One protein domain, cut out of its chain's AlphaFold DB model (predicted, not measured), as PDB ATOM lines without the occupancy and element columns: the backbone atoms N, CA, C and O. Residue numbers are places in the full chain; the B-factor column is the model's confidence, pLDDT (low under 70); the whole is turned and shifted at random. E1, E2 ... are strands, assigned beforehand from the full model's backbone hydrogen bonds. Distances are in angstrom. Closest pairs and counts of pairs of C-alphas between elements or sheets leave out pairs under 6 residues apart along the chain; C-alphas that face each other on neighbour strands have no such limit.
ATOM      1  N   LEU A 240      69.872   1.581 -96.656       35.66
ATOM      2  CA  LEU A 240      70.293   2.714 -97.483       35.66
ATOM      3  C   LEU A 240      70.232   2.257 -98.944       35.66
ATOM      4  O   LEU A 240      70.581   1.112 -99.242       35.66
ATOM      5  N   GLN A 241      69.807   3.118 -99.874       42.22
ATOM      6  CA  GLN A 241      69.967   2.765-101.288       42.22
ATOM      7  C   GLN A 241      71.460   2.540-101.556       42.22
ATOM      8  O   GLN A 241      72.298   3.358-101.176       42.22
ATOM      9  N   SER A 242      71.786   1.405-102.170       41.88
ATOM     10  CA  SER A 242      73.126   1.099-102.656       41.88
ATOM     11  C   SER A 242      73.082   1.029-104.180       41.88
ATOM     12  O   SER A 242      72.107   0.528-104.742       41.88
ATOM     13  N   ASP A 243      74.142   1.476-104.856       41.94
ATOM     14  CA  ASP A 243      74.286   1.361-106.320       41.94
ATOM     15  C   ASP A 243      74.396  -0.111-106.806       41.94
ATOM     16  O   ASP A 243      74.604  -0.362-107.992       41.94
ATOM     17  N   SER A 244      74.270  -1.109-105.919       38.66
ATOM     18  CA  SER A 244      74.196  -2.539-106.256       38.66
ATOM     19  C   SER A 244      72.872  -3.149-105.760       38.66
ATOM     20  O   SER A 244      72.626  -3.192-104.553       38.66
ATOM     21  N   PRO A 245      71.979  -3.610-106.658       36.59
ATOM     22  CA  PRO A 245      70.612  -3.934-106.285       36.59
ATOM     23  C   PRO A 245      70.477  -5.412-105.927       36.59
ATOM     24  O   PRO A 245      70.406  -6.256-106.814       36.59
ATOM     25  N   THR A 246      70.349  -5.716-104.638       33.16
ATOM     26  CA  THR A 246      69.587  -6.890-104.184       33.16
ATOM     27  C   THR A 246      69.339  -6.814-102.686       33.16
ATOM     28  O   THR A 246      69.982  -7.546-101.959       33.16
ATOM     29  N   GLN A 247      68.399  -5.994-102.197       38.50
ATOM     30  CA  GLN A 247      67.697  -6.336-100.949       38.50
ATOM     31  C   GLN A 247      66.268  -5.750-100.898       38.50
ATOM     32  O   GLN A 247      65.999  -4.657-101.398       38.50
ATOM     33  N   LEU A 248      65.349  -6.543-100.335       31.36
ATOM     34  CA  LEU A 248      63.950  -6.227-100.045       31.36
ATOM     35  C   LEU A 248      63.864  -5.768 -98.575       31.36
ATOM     36  O   LEU A 248      63.969  -6.608 -97.682       31.36
ATOM     37  N   GLY A 249      63.676  -4.466 -98.335       38.28
ATOM     38  CA  GLY A 249      63.585  -3.852 -96.999       38.28
ATOM     39  C   GLY A 249      63.180  -2.371 -97.065       38.28
ATOM     40  O   GLY A 249      63.140  -1.791 -98.152       38.28
ATOM     41  N   GLU A 250      62.831  -1.764 -95.924       45.81
ATOM     42  CA  GLU A 250      62.420  -0.349 -95.844       45.81
ATOM     43  C   GLU A 250      63.593   0.602 -96.133       45.81
ATOM     44  O   GLU A 250      64.682   0.419 -95.600       45.81
ATOM     45  N   PHE A 251      63.391   1.634 -96.957       61.81
ATOM     46  CA  PHE A 251      64.432   2.624 -97.264       61.81
ATOM     47  C   PHE A 251      64.549   3.708 -96.184       61.81
ATOM     48  O   PHE A 251      63.559   4.046 -95.532       61.81
ATOM     49  N   SER A 252      65.739   4.307 -96.056       66.25
ATOM     50  CA  SER A 252      65.947   5.514 -95.236       66.25
ATOM     51  C   SER A 252      64.902   6.601 -95.562       66.25
ATOM     52  O   SER A 252      64.825   7.052 -96.711       66.25
ATOM     53  N   PRO A 253      64.107   7.072 -94.580       62.06
ATOM     54  CA  PRO A 253      63.121   8.130 -94.782       62.06
ATOM     55  C   PRO A 253      63.781   9.484 -95.062       62.06
ATOM     56  O   PRO A 253      63.167  10.335 -95.703       62.06
ATOM     57  N   SER A 254      65.033   9.678 -94.644       66.00
ATOM     58  CA  SER A 254      65.851  10.843 -94.992       66.00
ATOM     59  C   SER A 254      66.521  10.708 -96.363       66.00
ATOM     60  O   SER A 254      67.298  11.582 -96.751       66.00
ATOM     61  N   GLY A 255      66.232   9.636 -97.110       76.69
ATOM     62  CA  GLY A 255      66.791   9.370 -98.434       76.69
ATOM     63  C   GLY A 255      68.301   9.158 -98.408       76.69
ATOM     64  O   GLY A 255      68.996   9.594 -99.321       76.69
ATOM     65  N   CYS A 256      68.820   8.557 -97.338       74.94
ATOM     66  CA  CYS A 256      70.235   8.263 -97.209       74.94
ATOM     67  C   CYS A 256      70.667   7.154 -98.189       74.94
ATOM     68  O   CYS A 256      70.053   6.087 -98.281       74.94
ATOM     69  N   VAL A 257      71.759   7.412 -98.905       81.88
ATOM     70  CA  VAL A 257      72.376   6.542 -99.911       81.88
ATOM     71  C   VAL A 257      73.828   6.316 -99.515       81.88
ATOM     72  O   VAL A 257      74.568   7.280 -99.298       81.88
ATOM     73  N   ALA A 258      74.237   5.052 -99.432       83.19
ATOM     74  CA  ALA A 258      75.623   4.674 -99.189       83.19
ATOM     75  C   ALA A 258      76.289   4.236-100.494       83.19
ATOM     76  O   ALA A 258      75.686   3.555-101.328       83.19
ATOM     77  N   LYS A 259      77.560   4.593-100.666       82.81
ATOM     78  CA  LYS A 259      78.349   4.237-101.845       82.81
ATOM     79  C   LYS A 259      79.784   3.933-101.460       82.81
ATOM     80  O   LYS A 259      80.381   4.677-100.695       82.81
ATOM     81  N   THR A 260      80.354   2.893-102.060       84.44
ATOM     82  CA  THR A 260      81.791   2.608-102.003       84.44
ATOM     83  C   THR A 260      82.368   2.684-103.406       84.44
ATOM     84  O   THR A 260      81.827   2.098-104.343       84.44
ATOM     85  N   ASN A 261      83.457   3.432-103.562       84.00
ATOM     86  CA  ASN A 261      84.152   3.548-104.837       84.00
ATOM     87  C   ASN A 261      85.047   2.331-105.090       84.00
ATOM     88  O   ASN A 261      85.367   1.554-104.189       84.00
ATOM     89  N   ASN A 262      85.497   2.185-106.333       83.56
ATOM     90  CA  ASN A 262      86.551   1.226-106.637       83.56
ATOM     91  C   ASN A 262      87.855   1.660-105.960       83.56
ATOM     92  O   ASN A 262      88.162   2.862-105.954       83.56
ATOM     93  N   PRO A 263      88.645   0.706-105.442       86.12
ATOM     94  CA  PRO A 263      89.998   1.018-105.038       86.12
ATOM     95  C   PRO A 263      90.780   1.616-106.213       86.12
ATOM     96  O   PRO A 263      90.614   1.207-107.363       86.12
ATOM     97  N   HIS A 264      91.600   2.620-105.939       79.94
ATOM     98  CA  HIS A 264      92.392   3.329-106.939       79.94
ATOM     99  C   HIS A 264      93.709   3.801-106.324       79.94
ATOM    100  O   HIS A 264      93.842   3.882-105.103       79.94
ATOM    101  N   ASN A 265      94.693   4.119-107.165       83.38
ATOM    102  CA  ASN A 265      95.945   4.709-106.694       83.38
ATOM    103  C   ASN A 265      95.646   6.022-105.957       83.38
ATOM    104  O   ASN A 265      94.983   6.909-106.498       83.38
ATOM    105  N   SER A 266      96.156   6.156-104.734       79.00
ATOM    106  CA  SER A 266      96.002   7.364-103.935       79.00
ATOM    107  C   SER A 266      96.678   8.545-104.631       79.00
ATOM    108  O   SER A 266      97.883   8.532-104.893       79.00
ATOM    109  N   GLY A 267      95.908   9.601-104.898       76.56
ATOM    110  CA  GLY A 267      96.441  10.871-105.402       76.56
ATOM    111  C   GLY A 267      97.251  11.649-104.358       76.56
ATOM    112  O   GLY A 267      97.998  12.558-104.713       76.56
ATOM    113  N   HIS A 268      97.128  11.285-103.077       75.19
ATOM    114  CA  HIS A 268      97.758  11.975-101.948       75.19
ATOM    115  C   HIS A 268      99.013  11.266-101.425       75.19
ATOM    116  O   HIS A 268      99.881  11.913-100.842       75.19
ATOM    117  N   ALA A 269      99.137   9.956-101.654       77.94
ATOM    118  CA  ALA A 269     100.283   9.159-101.234       77.94
ATOM    119  C   ALA A 269     100.710   8.205-102.358       77.94
ATOM    120  O   ALA A 269     100.046   7.207-102.638       77.94
ATOM    121  N   LYS A 270     101.842   8.512-103.006       79.88
ATOM    122  CA  LYS A 270     102.400   7.658-104.066       79.88
ATOM    123  C   LYS A 270     102.645   6.243-103.537       79.88
ATOM    124  O   LYS A 270     103.205   6.076-102.458       79.88
ATOM    125  N   GLY A 271     102.266   5.241-104.330       82.25
ATOM    126  CA  GLY A 271     102.442   3.835-103.966       82.25
ATOM    127  C   GLY A 271     101.458   3.341-102.906       82.25
ATOM    128  O   GLY A 271     101.763   2.375-102.212       82.25
ATOM    129  N   GLN A 272     100.295   3.980-102.762       86.50
ATOM    130  CA  GLN A 272      99.196   3.466-101.947       86.50
ATOM    131  C   GLN A 272      97.942   3.239-102.788       86.50
ATOM    132  O   GLN A 272      97.641   4.028-103.683       86.50
ATOM    133  N   THR A 273      97.186   2.202-102.445       86.00
ATOM    134  CA  THR A 273      95.798   2.025-102.869       86.00
ATOM    135  C   THR A 273      94.890   2.691-101.845       86.00
ATOM    136  O   THR A 273      95.025   2.456-100.643       86.00
ATOM    137  N   ASN A 274      93.945   3.494-102.324       87.69
ATOM    138  CA  ASN A 274      92.873   4.094-101.543       87.69
ATOM    139  C   ASN A 274      91.530   3.501-101.970       87.69
ATOM    140  O   ASN A 274      91.278   3.292-103.156       87.69
ATOM    141  N   VAL A 275      90.645   3.301-101.004       88.88
ATOM    142  CA  VAL A 275      89.205   3.216-101.233       88.88
ATOM    143  C   VAL A 275      88.517   4.273-100.382       88.88
ATOM    144  O   VAL A 275      88.876   4.487 -99.225       88.88
ATOM    145  N   THR A 276      87.496   4.897-100.959       90.62
ATOM    146  CA  THR A 276      86.650   5.880-100.287       90.62
ATOM    147  C   THR A 276      85.193   5.440-100.371       90.62
ATOM    148  O   THR A 276      84.750   4.936-101.410       90.62
ATOM    149  N   SER A 277      84.453   5.663 -99.291       88.88
ATOM    150  CA  SER A 277      83.014   5.430 -99.215       88.88
ATOM    151  C   SER A 277      82.304   6.663 -98.680       88.88
ATOM    152  O   SER A 277      82.881   7.441 -97.921       88.88
ATOM    153  N   THR A 278      81.040   6.845 -99.043       90.94
ATOM    154  CA  THR A 278      80.233   8.004 -98.649       90.94
ATOM    155  C   THR A 278      78.824   7.594 -98.255       90.94
ATOM    156  O   THR A 278      78.206   6.814 -98.981       90.94
ATOM    157  N   ILE A 279      78.280   8.238 -97.220       88.06
ATOM    158  CA  ILE A 279      76.835   8.298 -96.964       88.06
ATOM    159  C   ILE A 279      76.357   9.706 -97.309       88.06
ATOM    160  O   ILE A 279      76.979  10.682 -96.884       88.06
ATOM    161  N   LYS A 280      75.261   9.829 -98.061       85.88
ATOM    162  CA  LYS A 280      74.589  11.106 -98.344       85.88
ATOM    163  C   LYS A 280      73.088  10.986 -98.141       85.88
ATOM    164  O   LYS A 280      72.485  10.081 -98.693       85.88
ATOM    165  N   CYS A 281      72.506  11.927 -97.416       79.56
ATOM    166  CA  CYS A 281      71.089  12.029 -97.089       79.56
ATOM    167  C   CYS A 281      70.511  13.345 -97.621       79.56
ATOM    168  O   CYS A 281      71.237  14.328 -97.796       79.56
ATOM    169  N   ASN A 282      69.195  13.399 -97.821       74.12
ATOM    170  CA  ASN A 282      68.498  14.614 -98.255       74.12
ATOM    171  C   ASN A 282      68.416  15.672 -97.142       74.12
ATOM    172  O   ASN A 282      68.371  16.867 -97.425       74.12
ATOM    173  N   VAL A 283      68.409  15.235 -95.881       65.56
ATOM    174  CA  VAL A 283      68.344  16.086 -94.683       65.56
ATOM    175  C   VAL A 283      69.392  15.657 -93.661       65.56
ATOM    176  O   VAL A 283      69.957  14.566 -93.765       65.56
ATOM    177  N   ASN A 284      69.674  16.516 -92.680       75.06
ATOM    178  CA  ASN A 284      70.505  16.123 -91.545       75.06
ATOM    179  C   ASN A 284      69.796  15.041 -90.732       75.06
ATOM    180  O   ASN A 284      68.601  15.149 -90.459       75.06
ATOM    181  N   VAL A 285      70.559  14.038 -90.316       56.50
ATOM    182  CA  VAL A 285      70.077  12.939 -89.479       56.50
ATOM    183  C   VAL A 285      70.759  12.989 -88.113       56.50
ATOM    184  O   VAL A 285      71.740  13.715 -87.934       56.50
ATOM    185  N   PHE A 286      70.241  12.253 -87.130       55.94
ATOM    186  CA  PHE A 286      70.753  12.304 -85.759       55.94
ATOM    187  C   PHE A 286      72.223  11.915 -85.693       55.94
ATOM    188  O   PHE A 286      73.018  12.620 -85.073       55.94
ATOM    189  N   SER A 287      72.596  10.852 -86.404       68.94
ATOM    190  CA  SER A 287      73.990  10.461 -86.567       68.94
ATOM    191  C   SER A 287      74.223   9.729 -87.880       68.94
ATOM    192  O   SER A 287      73.349   9.024 -88.383       68.94
ATOM    193  N   LEU A 288      75.420   9.898 -88.428       63.38
ATOM    194  CA  LEU A 288      75.955   9.079 -89.499       63.38
ATOM    195  C   LEU A 288      77.207   8.372 -88.994       63.38
ATOM    196  O   LEU A 288      78.110   9.020 -88.464       63.38
ATOM    197  N   TRP A 289      77.275   7.064 -89.225       83.12
ATOM    198  CA  TRP A 289      78.437   6.238 -88.938       83.12
ATOM    199  C   TRP A 289      78.866   5.478 -90.189       83.12
ATOM    200  O   TRP A 289      78.037   4.874 -90.866       83.12
ATOM    201  N   GLN A 290      80.155   5.493 -90.514       84.56
ATOM    202  CA  GLN A 290      80.683   4.733 -91.641       84.56
ATOM    203  C   GLN A 290      82.096   4.235 -91.364       84.56
ATOM    204  O   GLN A 290      82.935   4.963 -90.834       84.56
ATOM    205  N   THR A 291      82.365   3.006 -91.790       87.56
ATOM    206  CA  THR A 291      83.707   2.427 -91.811       87.56
ATOM    207  C   THR A 291      83.976   1.809 -93.174       87.56
ATOM    208  O   THR A 291      83.171   1.022 -93.672       87.56
ATOM    209  N   THR A 292      85.120   2.149 -93.769       88.56
ATOM    210  CA  THR A 292      85.575   1.605 -95.054       88.56
ATOM    211  C   THR A 292      86.699   0.606 -94.826       88.56
ATOM    212  O   THR A 292      87.625   0.889 -94.068       88.56
ATOM    213  N   SER A 293      86.661  -0.517 -95.534       88.44
ATOM    214  CA  SER A 293      87.689  -1.554 -95.504       88.44
ATOM    215  C   SER A 293      88.226  -1.826 -96.905       88.44
ATOM    216  O   SER A 293      87.499  -1.781 -97.904       88.44
ATOM    217  N   LEU A 294      89.521  -2.114 -96.968       87.25
ATOM    218  CA  LEU A 294      90.238  -2.505 -98.166       87.25
ATOM    219  C   LEU A 294      90.651  -3.972 -98.046       87.25
ATOM    220  O   LEU A 294      91.170  -4.414 -97.018       87.25
ATOM    221  N   TRP A 295      90.446  -4.702 -99.131       85.19
ATOM    222  CA  TRP A 295      90.740  -6.118 -99.261       85.19
ATOM    223  C   TRP A 295      91.703  -6.337-100.414       85.19
ATOM    224  O   TRP A 295      91.665  -5.607-101.405       85.19
ATOM    225  N   GLU A 296      92.518  -7.376-100.313       81.19
ATOM    226  CA  GLU A 296      93.398  -7.835-101.383       81.19
ATOM    227  C   GLU A 296      93.144  -9.311-101.701       81.19
ATOM    228  O   GLU A 296      92.733 -10.095-100.836       81.19
ATOM    229  N   THR A 297      93.449  -9.719-102.929       75.44
ATOM    230  CA  THR A 297      93.432 -11.134-103.303       75.44
ATOM    231  C   THR A 297      94.616 -11.914-102.739       75.44
ATOM    232  O   THR A 297      95.774 -11.478-102.777       75.44
ATOM    233  N   ARG A 298      94.323 -13.138-102.299       72.44
ATOM    234  CA  ARG A 298      95.252 -14.186-101.870       72.44
ATOM    235  C   ARG A 298      94.862 -15.519-102.513       72.44
ATOM    236  O   ARG A 298      93.750 -15.684-103.008       72.44
ATOM    237  N   ALA A 299      95.769 -16.497-102.477       66.81
ATOM    238  CA  ALA A 299      95.534 -17.826-103.058       66.81
ATOM    239  C   ALA A 299      94.316 -18.557-102.451       66.81
ATOM    240  O   ALA A 299      93.739 -19.428-103.093       66.81
ATOM    241  N   TRP A 300      93.918 -18.190-101.231       62.69
ATOM    242  CA  TRP A 300      92.775 -18.741-100.496       62.69
ATOM    243  C   TRP A 300      91.555 -17.804-100.453       62.69
ATOM    244  O   TRP A 300      90.630 -18.047 -99.682       62.69
ATOM    245  N   GLY A 301      91.534 -16.734-101.254       71.31
ATOM    246  CA  GLY A 301      90.408 -15.800-101.341       71.31
ATOM    247  C   GLY A 301      90.780 -14.365-100.981       71.31
ATOM    248  O   GLY A 301      91.877 -13.904-101.282       71.31
ATOM    249  N   TRP A 302      89.847 -13.639-100.367       69.81
ATOM    250  CA  TRP A 302      90.026 -12.233-100.006       69.81
ATOM    251  C   TRP A 302      90.535 -12.092 -98.577       69.81
ATOM    252  O   TRP A 302      90.009 -12.725 -97.664       69.81
ATOM    253  N   ASN A 303      91.531 -11.233 -98.389       77.62
ATOM    254  CA  ASN A 303      92.052 -10.879 -97.076       77.62
ATOM    255  C   ASN A 303      91.810  -9.393 -96.805       77.62
ATOM    256  O   ASN A 303      92.146  -8.560 -97.649       77.62
ATOM    257  N   GLU A 304      91.235  -9.063 -95.650       83.50
ATOM    258  CA  GLU A 304      91.118  -7.672 -95.211       83.50
ATOM    259  C   GLU A 304      92.507  -7.186 -94.799       83.50
ATOM    260  O   GLU A 304      93.169  -7.806 -93.966       83.50
ATOM    261  N   ILE A 305      92.972  -6.100 -95.407       84.81
ATOM    262  CA  ILE A 305      94.321  -5.562 -95.169       84.81
ATOM    263  C   ILE A 305      94.324  -4.263 -94.398       84.81
ATOM    264  O   ILE A 305      95.319  -3.927 -93.758       84.81
ATOM    265  N   MET A 306      93.232  -3.515 -94.487       85.75
ATOM    266  CA  MET A 306      93.097  -2.261 -93.783       85.75
ATOM    267  C   MET A 306      91.631  -1.952 -93.563       85.75
ATOM    268  O   MET A 306      90.839  -1.984 -94.503       85.75
ATOM    269  N   THR A 307      91.317  -1.528 -92.349       86.50
ATOM    270  CA  THR A 307      90.069  -0.845 -92.046       86.50
ATOM    271  C   THR A 307      90.391   0.594 -91.664       86.50
ATOM    272  O   THR A 307      91.231   0.860 -90.804       86.50
ATOM    273  N   GLY A 308      89.770   1.530 -92.379       79.25
ATOM    274  CA  GLY A 308      89.878   2.959 -92.127       79.25
ATOM    275  C   GLY A 308      89.348   3.328 -90.747       79.25
ATOM    276  O   GLY A 308      88.568   2.589 -90.148       79.25
ATOM    277  N   GLN A 309      89.753   4.494 -90.245       82.31
ATOM    278  CA  GLN A 309      89.190   5.005 -88.998       82.31
ATOM    279  C   GLN A 309      87.675   5.203 -89.161       82.31
ATOM    280  O   GLN A 309      87.261   5.813 -90.155       82.31
ATOM    281  N   PRO A 310      86.854   4.706 -88.220       77.12
ATOM    282  CA  PRO A 310      85.421   4.942 -88.248       77.12
ATOM    283  C   PRO A 310      85.122   6.439 -88.216       77.12
ATOM    284  O   PRO A 310      85.688   7.177 -87.407       77.12
ATOM    285  N   VAL A 311      84.213   6.886 -89.075       78.38
ATOM    286  CA  VAL A 311      83.722   8.265 -89.079       78.38
ATOM    287  C   VAL A 311      82.339   8.274 -88.455       78.38
ATOM    288  O   VAL A 311      81.455   7.555 -88.915       78.38
ATOM    289  N   ASN A 312      82.169   9.071 -87.402       81.44
ATOM    290  CA  ASN A 312      80.927   9.196 -86.648       81.44
ATOM    291  C   ASN A 312      80.615  10.674 -86.423       81.44
ATOM    292  O   ASN A 312      81.278  11.322 -85.611       81.44
ATOM    293  N   ASN A 313      79.618  11.197 -87.132       69.56
ATOM    294  CA  ASN A 313      79.231  12.597 -87.018       69.56
ATOM    295  C   ASN A 313      77.739  12.725 -86.708       69.56
ATOM    296  O   ASN A 313      76.891  12.252 -87.466       69.56
ATOM    297  N   ALA A 314      77.430  13.462 -85.645       60.97
ATOM    298  CA  ALA A 314      76.067  13.849 -85.311       60.97
ATOM    299  C   ALA A 314      75.587  15.035 -86.163       60.97
ATOM    300  O   ALA A 314      76.379  15.908 -86.535       60.97
ATOM    301  N   ASN A 315      74.279  15.093 -86.431       70.12
ATOM    302  CA  ASN A 315      73.621  16.210 -87.120       70.12
ATOM    303  C   ASN A 315      74.285  16.586 -88.463       70.12
ATOM    304  O   ASN A 315      74.582  17.752 -88.750       70.12
ATOM    305  N   LYS A 316      74.550  15.575 -89.293       74.88
ATOM    306  CA  LYS A 316      75.063  15.733 -90.658       74.88
ATOM    307  C   LYS A 316      74.149  15.021 -91.639       74.88
ATOM    308  O   LYS A 316      73.458  14.073 -91.286       74.88
ATOM    309  N   ASN A 317      74.170  15.478 -92.883       75.81
ATOM    310  CA  ASN A 317      73.543  14.793 -94.009       75.81
ATOM    311  C   ASN A 317      74.568  14.095 -94.911       75.81
ATOM    312  O   ASN A 317      74.192  13.506 -95.918       75.81
ATOM    313  N   ASN A 318      75.862  14.186 -94.603       90.12
ATOM    314  CA  ASN A 318      76.896  13.453 -95.314       90.12
ATOM    315  C   ASN A 318      78.107  13.163 -94.428       90.12
ATOM    316  O   ASN A 318      78.437  13.956 -93.543       90.12
ATOM    317  N   ILE A 319      78.759  12.034 -94.704       89.94
ATOM    318  CA  ILE A 319      80.094  11.690 -94.211       89.94
ATOM    319  C   ILE A 319      80.859  10.907 -95.278       89.94
ATOM    320  O   ILE A 319      80.266  10.265 -96.149       89.94
ATOM    321  N   GLU A 320      82.181  10.944 -95.178       93.81
ATOM    322  CA  GLU A 320      83.106  10.193 -96.018       93.81
ATOM    323  C   GLU A 320      84.104   9.461 -95.121       93.81
ATOM    324  O   GLU A 320      84.608  10.044 -94.163       93.81
ATOM    325  N   SER A 321      84.388   8.197 -95.427       91.44
ATOM    326  CA  SER A 321      85.454   7.419 -94.790       91.44
ATOM    327  C   SER A 321      86.334   6.784 -95.854       91.44
ATOM    328  O   SER A 321      85.899   6.543 -96.981       91.44
ATOM    329  N   GLN A 322      87.584   6.506 -95.497       92.50
ATOM    330  CA  GLN A 322      88.572   5.975 -96.427       92.50
ATOM    331  C   GLN A 322      89.486   4.951 -95.760       92.50
ATOM    332  O   GLN A 322      89.806   5.073 -94.578       92.50
ATOM    333  N   ALA A 323      89.951   3.982 -96.543       90.00
ATOM    334  CA  ALA A 323      91.016   3.063 -96.163       90.00
ATOM    335  C   ALA A 323      92.167   3.172 -97.167       90.00
ATOM    336  O   ALA A 323      91.952   3.169 -98.379       90.00
ATOM    337  N   ASN A 324      93.388   3.271 -96.642       88.94
ATOM    338  CA  ASN A 324      94.615   3.418 -97.416       88.94
ATOM    339  C   ASN A 324      95.584   2.298 -97.055       88.94
ATOM    340  O   ASN A 324      95.791   2.031 -95.874       88.94
ATOM    341  N   TYR A 325      96.207   1.679 -98.051       87.81
ATOM    342  CA  TYR A 325      97.216   0.648 -97.827       87.81
ATOM    343  C   TYR A 325      98.331   0.726 -98.867       87.81
ATOM    344  O   TYR A 325      98.122   1.230 -99.969       87.81
ATOM    345  N   ALA A 326      99.519   0.228 -98.526       86.88
ATOM    346  CA  ALA A 326     100.641   0.168 -99.456       86.88
ATOM    347  C   ALA A 326     100.293  -0.686-100.693       86.88
ATOM    348  O   ALA A 326      99.720  -1.768-100.586       86.88
ATOM    349  N   CYS A 327     100.639  -0.193-101.879       78.06
ATOM    350  CA  CYS A 327     100.373  -0.879-103.140       78.06
ATOM    351  C   CYS A 327     101.303  -2.072-103.347       78.06
ATOM    352  O   CYS A 327     102.516  -1.956-103.184       78.06
ATOM    353  N   HIS A 328     100.738  -3.206-103.757       73.31
ATOM    354  CA  HIS A 328     101.445  -4.427-104.119       73.31
ATOM    355  C   HIS A 328     101.038  -4.814-105.549       73.31
ATOM    356  O   HIS A 328      99.874  -5.082-105.838       73.31
ATOM    357  N   ASN A 329     102.014  -4.855-106.455       67.06
ATOM    358  CA  ASN A 329     101.818  -4.860-107.914       67.06
ATOM    359  C   ASN A 329     101.144  -6.136-108.465       67.06
ATOM    360  O   ASN A 329     100.807  -6.204-109.645       67.06
ATOM    361  N   THR A 330     100.997  -7.171-107.637       68.94
ATOM    362  CA  THR A 330     100.467  -8.489-108.020       68.94
ATOM    363  C   THR A 330      99.075  -8.777-107.458       68.94
ATOM    364  O   THR A 330      98.481  -9.785-107.838       68.94
ATOM    365  N   ALA A 331      98.547  -7.923-106.576       69.81
ATOM    366  CA  ALA A 331      97.235  -8.102-105.967       69.81
ATOM    367  C   ALA A 331      96.163  -7.287-106.705       69.81
ATOM    368  O   ALA A 331      96.427  -6.178-107.174       69.81
ATOM    369  N   THR A 332      94.946  -7.823-106.787       80.75
ATOM    370  CA  THR A 332      93.758  -7.011-107.056       80.75
ATOM    371  C   THR A 332      93.137  -6.597-105.730       80.75
ATOM    372  O   THR A 332      93.250  -7.298-104.718       80.75
ATOM    373  N   TYR A 333      92.515  -5.423-105.731       82.25
ATOM    374  CA  TYR A 333      91.942  -4.828-104.534       82.25
ATOM    375  C   TYR A 333      90.428  -4.720-104.626       82.25
ATOM    376  O   TYR A 333      89.878  -4.418-105.686       82.25
ATOM    377  N   ARG A 334      89.769  -4.863-103.476       81.75
ATOM    378  CA  ARG A 334      88.330  -4.658-103.317       81.75
ATOM    379  C   ARG A 334      88.048  -3.708-102.161       81.75
ATOM    380  O   ARG A 334      88.658  -3.791-101.102       81.75
ATOM    381  N   GLY A 335      87.096  -2.811-102.384       83.75
ATOM    382  CA  GLY A 335      86.590  -1.882-101.385       83.75
ATOM    383  C   GLY A 335      85.256  -2.347-100.821       83.75
ATOM    384  O   GLY A 335      84.376  -2.737-101.594       83.75
ATOM    385  N   THR A 336      85.085  -2.268 -99.505       83.12
ATOM    386  CA  THR A 336      83.784  -2.442 -98.847       83.12
ATOM    387  C   THR A 336      83.547  -1.333 -97.834       83.12
ATOM    388  O   THR A 336      84.505  -0.791 -97.289       83.12
ATOM    389  N   ALA A 337      82.295  -1.036 -97.509       83.19
ATOM    390  CA  ALA A 337      81.987  -0.229 -96.336       83.19
ATOM    391  C   ALA A 337      80.724  -0.680 -95.634       83.19
ATOM    392  O   ALA A 337      79.772  -1.106 -96.286       83.19
ATOM    393  N   LYS A 338      80.736  -0.498 -94.316       80.38
ATOM    394  CA  LYS A 338      79.572  -0.602 -93.442       80.38
ATOM    395  C   LYS A 338      79.116   0.805 -93.097       80.38
ATOM    396  O   LYS A 338      79.924   1.619 -92.653       80.38
ATOM    397  N   SER A 339      77.849   1.082 -93.349       80.62
ATOM    398  CA  SER A 339      77.250   2.410 -93.253       80.62
ATOM    399  C   SER A 339      76.002   2.348 -92.392       80.62
ATOM    400  O   SER A 339      75.199   1.438 -92.575       80.62
ATOM    401  N   THR A 340      75.815   3.332 -91.520       77.94
ATOM    402  CA  THR A 340      74.628   3.477 -90.679       77.94
ATOM    403  C   THR A 340      74.181   4.935 -90.675       77.94
ATOM    404  O   THR A 340      74.981   5.826 -90.384       77.94
ATOM    405  N   SER A 341      72.904   5.195 -90.953       64.38
ATOM    406  CA  SER A 341      72.245   6.442 -90.559       64.38
ATOM    407  C   SER A 341      71.314   6.189 -89.381       64.38
ATOM    408  O   SER A 341      70.600   5.189 -89.330       64.38
ATOM    409  N   VAL A 342      71.344   7.100 -88.414       66.44
ATOM    410  CA  VAL A 342      70.432   7.135 -87.273       66.44
ATOM    411  C   VAL A 342      69.447   8.258 -87.514       66.44
ATOM    412  O   VAL A 342      69.819   9.430 -87.588       66.44
ATOM    413  N   GLU A 343      68.188   7.889 -87.660       60.06
ATOM    414  CA  GLU A 343      67.105   8.756 -88.093       60.06
ATOM    415  C   GLU A 343      65.918   8.649 -87.131       60.06
ATOM    416  O   GLU A 343      65.844   7.696 -86.354       60.06
ATOM    417  N   PRO A 344      64.936   9.569 -87.203       48.38
ATOM    418  CA  PRO A 344      63.746   9.522 -86.350       48.38
ATOM    419  C   PRO A 344      63.000   8.182 -86.337       48.38
ATOM    420  O   PRO A 344      62.347   7.862 -85.351       48.38
ATOM    421  N   LYS A 345      63.082   7.405 -87.424       46.38
ATOM    422  CA  LYS A 345      62.411   6.103 -87.574       46.38
ATOM    423  C   LYS A 345      63.308   4.894 -87.268       46.38
ATOM    424  O   LYS A 345      62.855   3.765 -87.416       46.38
ATOM    425  N   GLY A 346      64.556   5.118 -86.855       47.91
ATOM    426  CA  GLY A 346      65.482   4.059 -86.465       47.91
ATOM    427  C   GLY A 346      66.819   4.108 -87.198       47.91
ATOM    428  O   GLY A 346      67.269   5.155 -87.666       47.91
ATOM    429  N   HIS A 347      67.474   2.952 -87.245       63.34
ATOM    430  CA  HIS A 347      68.799   2.787 -87.829       63.34
ATOM    431  C   HIS A 347      68.676   2.159 -89.210       63.34
ATOM    432  O   HIS A 347      68.051   1.110 -89.364       63.34
ATOM    433  N   TYR A 348      69.316   2.773 -90.194       67.56
ATOM    434  CA  TYR A 348      69.340   2.287 -91.565       67.56
ATOM    435  C   TYR A 348      70.760   1.910 -91.906       67.56
ATOM    436  O   TYR A 348      71.670   2.729 -91.792       67.56
ATOM    437  N   ASN A 349      70.946   0.658 -92.303       74.44
ATOM    438  CA  ASN A 349      72.264   0.105 -92.539       74.44
ATOM    439  C   ASN A 349      72.452  -0.184 -94.025       74.44
ATOM    440  O   ASN A 349      71.513  -0.554 -94.733       74.44
ATOM    441  N   ALA A 350      73.684  -0.057 -94.500       72.00
ATOM    442  CA  ALA A 350      74.071  -0.647 -95.767       72.00
ATOM    443  C   ALA A 350      75.512  -1.125 -95.752       72.00
ATOM    444  O   ALA A 350      76.432  -0.405 -95.352       72.00
ATOM    445  N   ASP A 351      75.674  -2.321 -96.301       76.50
ATOM    446  CA  ASP A 351      76.958  -2.848 -96.708       76.50
ATOM    447  C   ASP A 351      77.112  -2.580 -98.201       76.50
ATOM    448  O   ASP A 351      76.301  -3.015 -99.019       76.50
ATOM    449  N   THR A 352      78.142  -1.828 -98.566       75.44
ATOM    450  CA  THR A 352      78.404  -1.481 -99.963       75.44
ATOM    451  C   THR A 352      79.733  -2.047-100.412       75.44
ATOM    452  O   THR A 352      80.677  -2.172 -99.633       75.44
ATOM    453  N   VAL A 353      79.799  -2.404-101.688       76.38
ATOM    454  CA  VAL A 353      80.994  -2.942-102.331       76.38
ATOM    455  C   VAL A 353      81.301  -2.070-103.541       76.38
ATOM    456  O   VAL A 353      80.382  -1.620-104.223       76.38
ATOM    457  N   GLY A 354      82.585  -1.822-103.803       73.31
ATOM    458  CA  GLY A 354      83.005  -1.151-105.031       73.31
ATOM    459  C   GLY A 354      82.503  -1.905-106.278       73.31
ATOM    460  O   GLY A 354      82.640  -3.130-106.328       73.31
ATOM    461  N   PRO A 355      81.929  -1.221-107.284       61.25
ATOM    462  CA  PRO A 355      81.258  -1.866-108.420       61.25
ATOM    463  C   PRO A 355      82.169  -2.748-109.295       61.25
ATOM    464  O   PRO A 355      81.687  -3.687-109.923       61.25
ATOM    465  N   ASN A 356      83.480  -2.494-109.321       64.62
ATOM    466  CA  ASN A 356      84.457  -3.307-110.045       64.62
ATOM    467  C   ASN A 356      85.377  -4.021-109.053       64.62
ATOM    468  O   ASN A 356      86.321  -3.443-108.517       64.62
ATOM    469  N   TRP A 357      85.089  -5.301-108.858       55.97
ATOM    470  CA  TRP A 357      85.682  -6.202-107.874       55.97
ATOM    471  C   TRP A 357      87.104  -6.674-108.232       55.97
ATOM    472  O   TRP A 357      87.845  -7.036-107.327       55.97
ATOM    473  N   ASP A 358      87.511  -6.578-109.506       54.34
ATOM    474  CA  ASP A 358      88.720  -7.260-110.008       54.34
ATOM    475  C   ASP A 358      89.758  -6.374-110.724       54.34
ATOM    476  O   ASP A 358      90.805  -6.872-111.136       54.34
ATOM    477  N   ASN A 359      89.528  -5.065-110.885       53.09
ATOM    478  CA  ASN A 359      90.346  -4.251-111.806       53.09
ATOM    479  C   ASN A 359      91.165  -3.126-111.172       53.09
ATOM    480  O   ASN A 359      91.870  -2.414-111.889       53.09
ATOM    481  N   ALA A 360      91.136  -2.971-109.851       56.56
ATOM    482  CA  ALA A 360      92.068  -2.077-109.186       56.56
ATOM    483  C   ALA A 360      93.438  -2.761-109.113       56.56
ATOM    484  O   ALA A 360      93.733  -3.480-108.162       56.56
TER     485      ALA A 360
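AT A GLANCE: This is residues 240 to 360 of the 363 residues of an uncharacterized protein of Acidimicrobiaceae bacterium (UniProt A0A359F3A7). One long, twisted sheet is doubled over on itself: E2 and E4 both fold back sharply, setting the first part of E2 with E1 and the later part of E4 over the second part of E2 with E5 and E6. E3 makes a hairpin with the end of E2, and residues 240 to 256 form a wide loop before E1. The printed part has 121 residues, six named strands from E1 to E6, no named helix, and a branched antiparallel sheet, all strand. It is compact, radius of gyration of the C-alphas 14.8 A, spanning 46 by 31 by 18 A.

IN THESE COORDINATES: E1, residues 257 to 260, begins at C-alpha (72.376, 6.542, -99.911). E2, residues 272 to 298, bends by 158 degrees at residue 285. E3 is residues 301 to 307; E4, residues 311 to 326, bends by 173 degrees at residue 314. E5, residues 332 to 343, is 36.3 A long, and E6, residues 346 to 353, 23.3 A, ending at C-alpha (80.994, -2.942, -102.331).

HOW THE PARTS SIT: Beside E2, E1 and E5 lie on one side, E3 and E4 on the other side. Within hydrogen-bond range are N 259 and O 278 of hairpin E1 and E2, 2.9 A, N 298 and O 301 of hairpin E2 and E3, 2.8 A, N 277 and O 321 of E2 and E4, 2.9 A, N 291 and O 338 of E2 and E5, 2.9 A, and N 339 and O 350 of hairpin E5 and E6, 2.9 A. The closest C-alphas of E1 and E6, Thr 260 and Val 353, are 5.6 A apart. E4 and E5 are only just apart, closest 8.4 A.

THE WHOLE: The C-alphas farthest apart, Thr 330 and Pro 344, are 46.3 A apart. The printed part has no cut; the link E1 to E2 is long. Mean pLDDT of the printed part is 72.9; residues under 70 include 240 to 254.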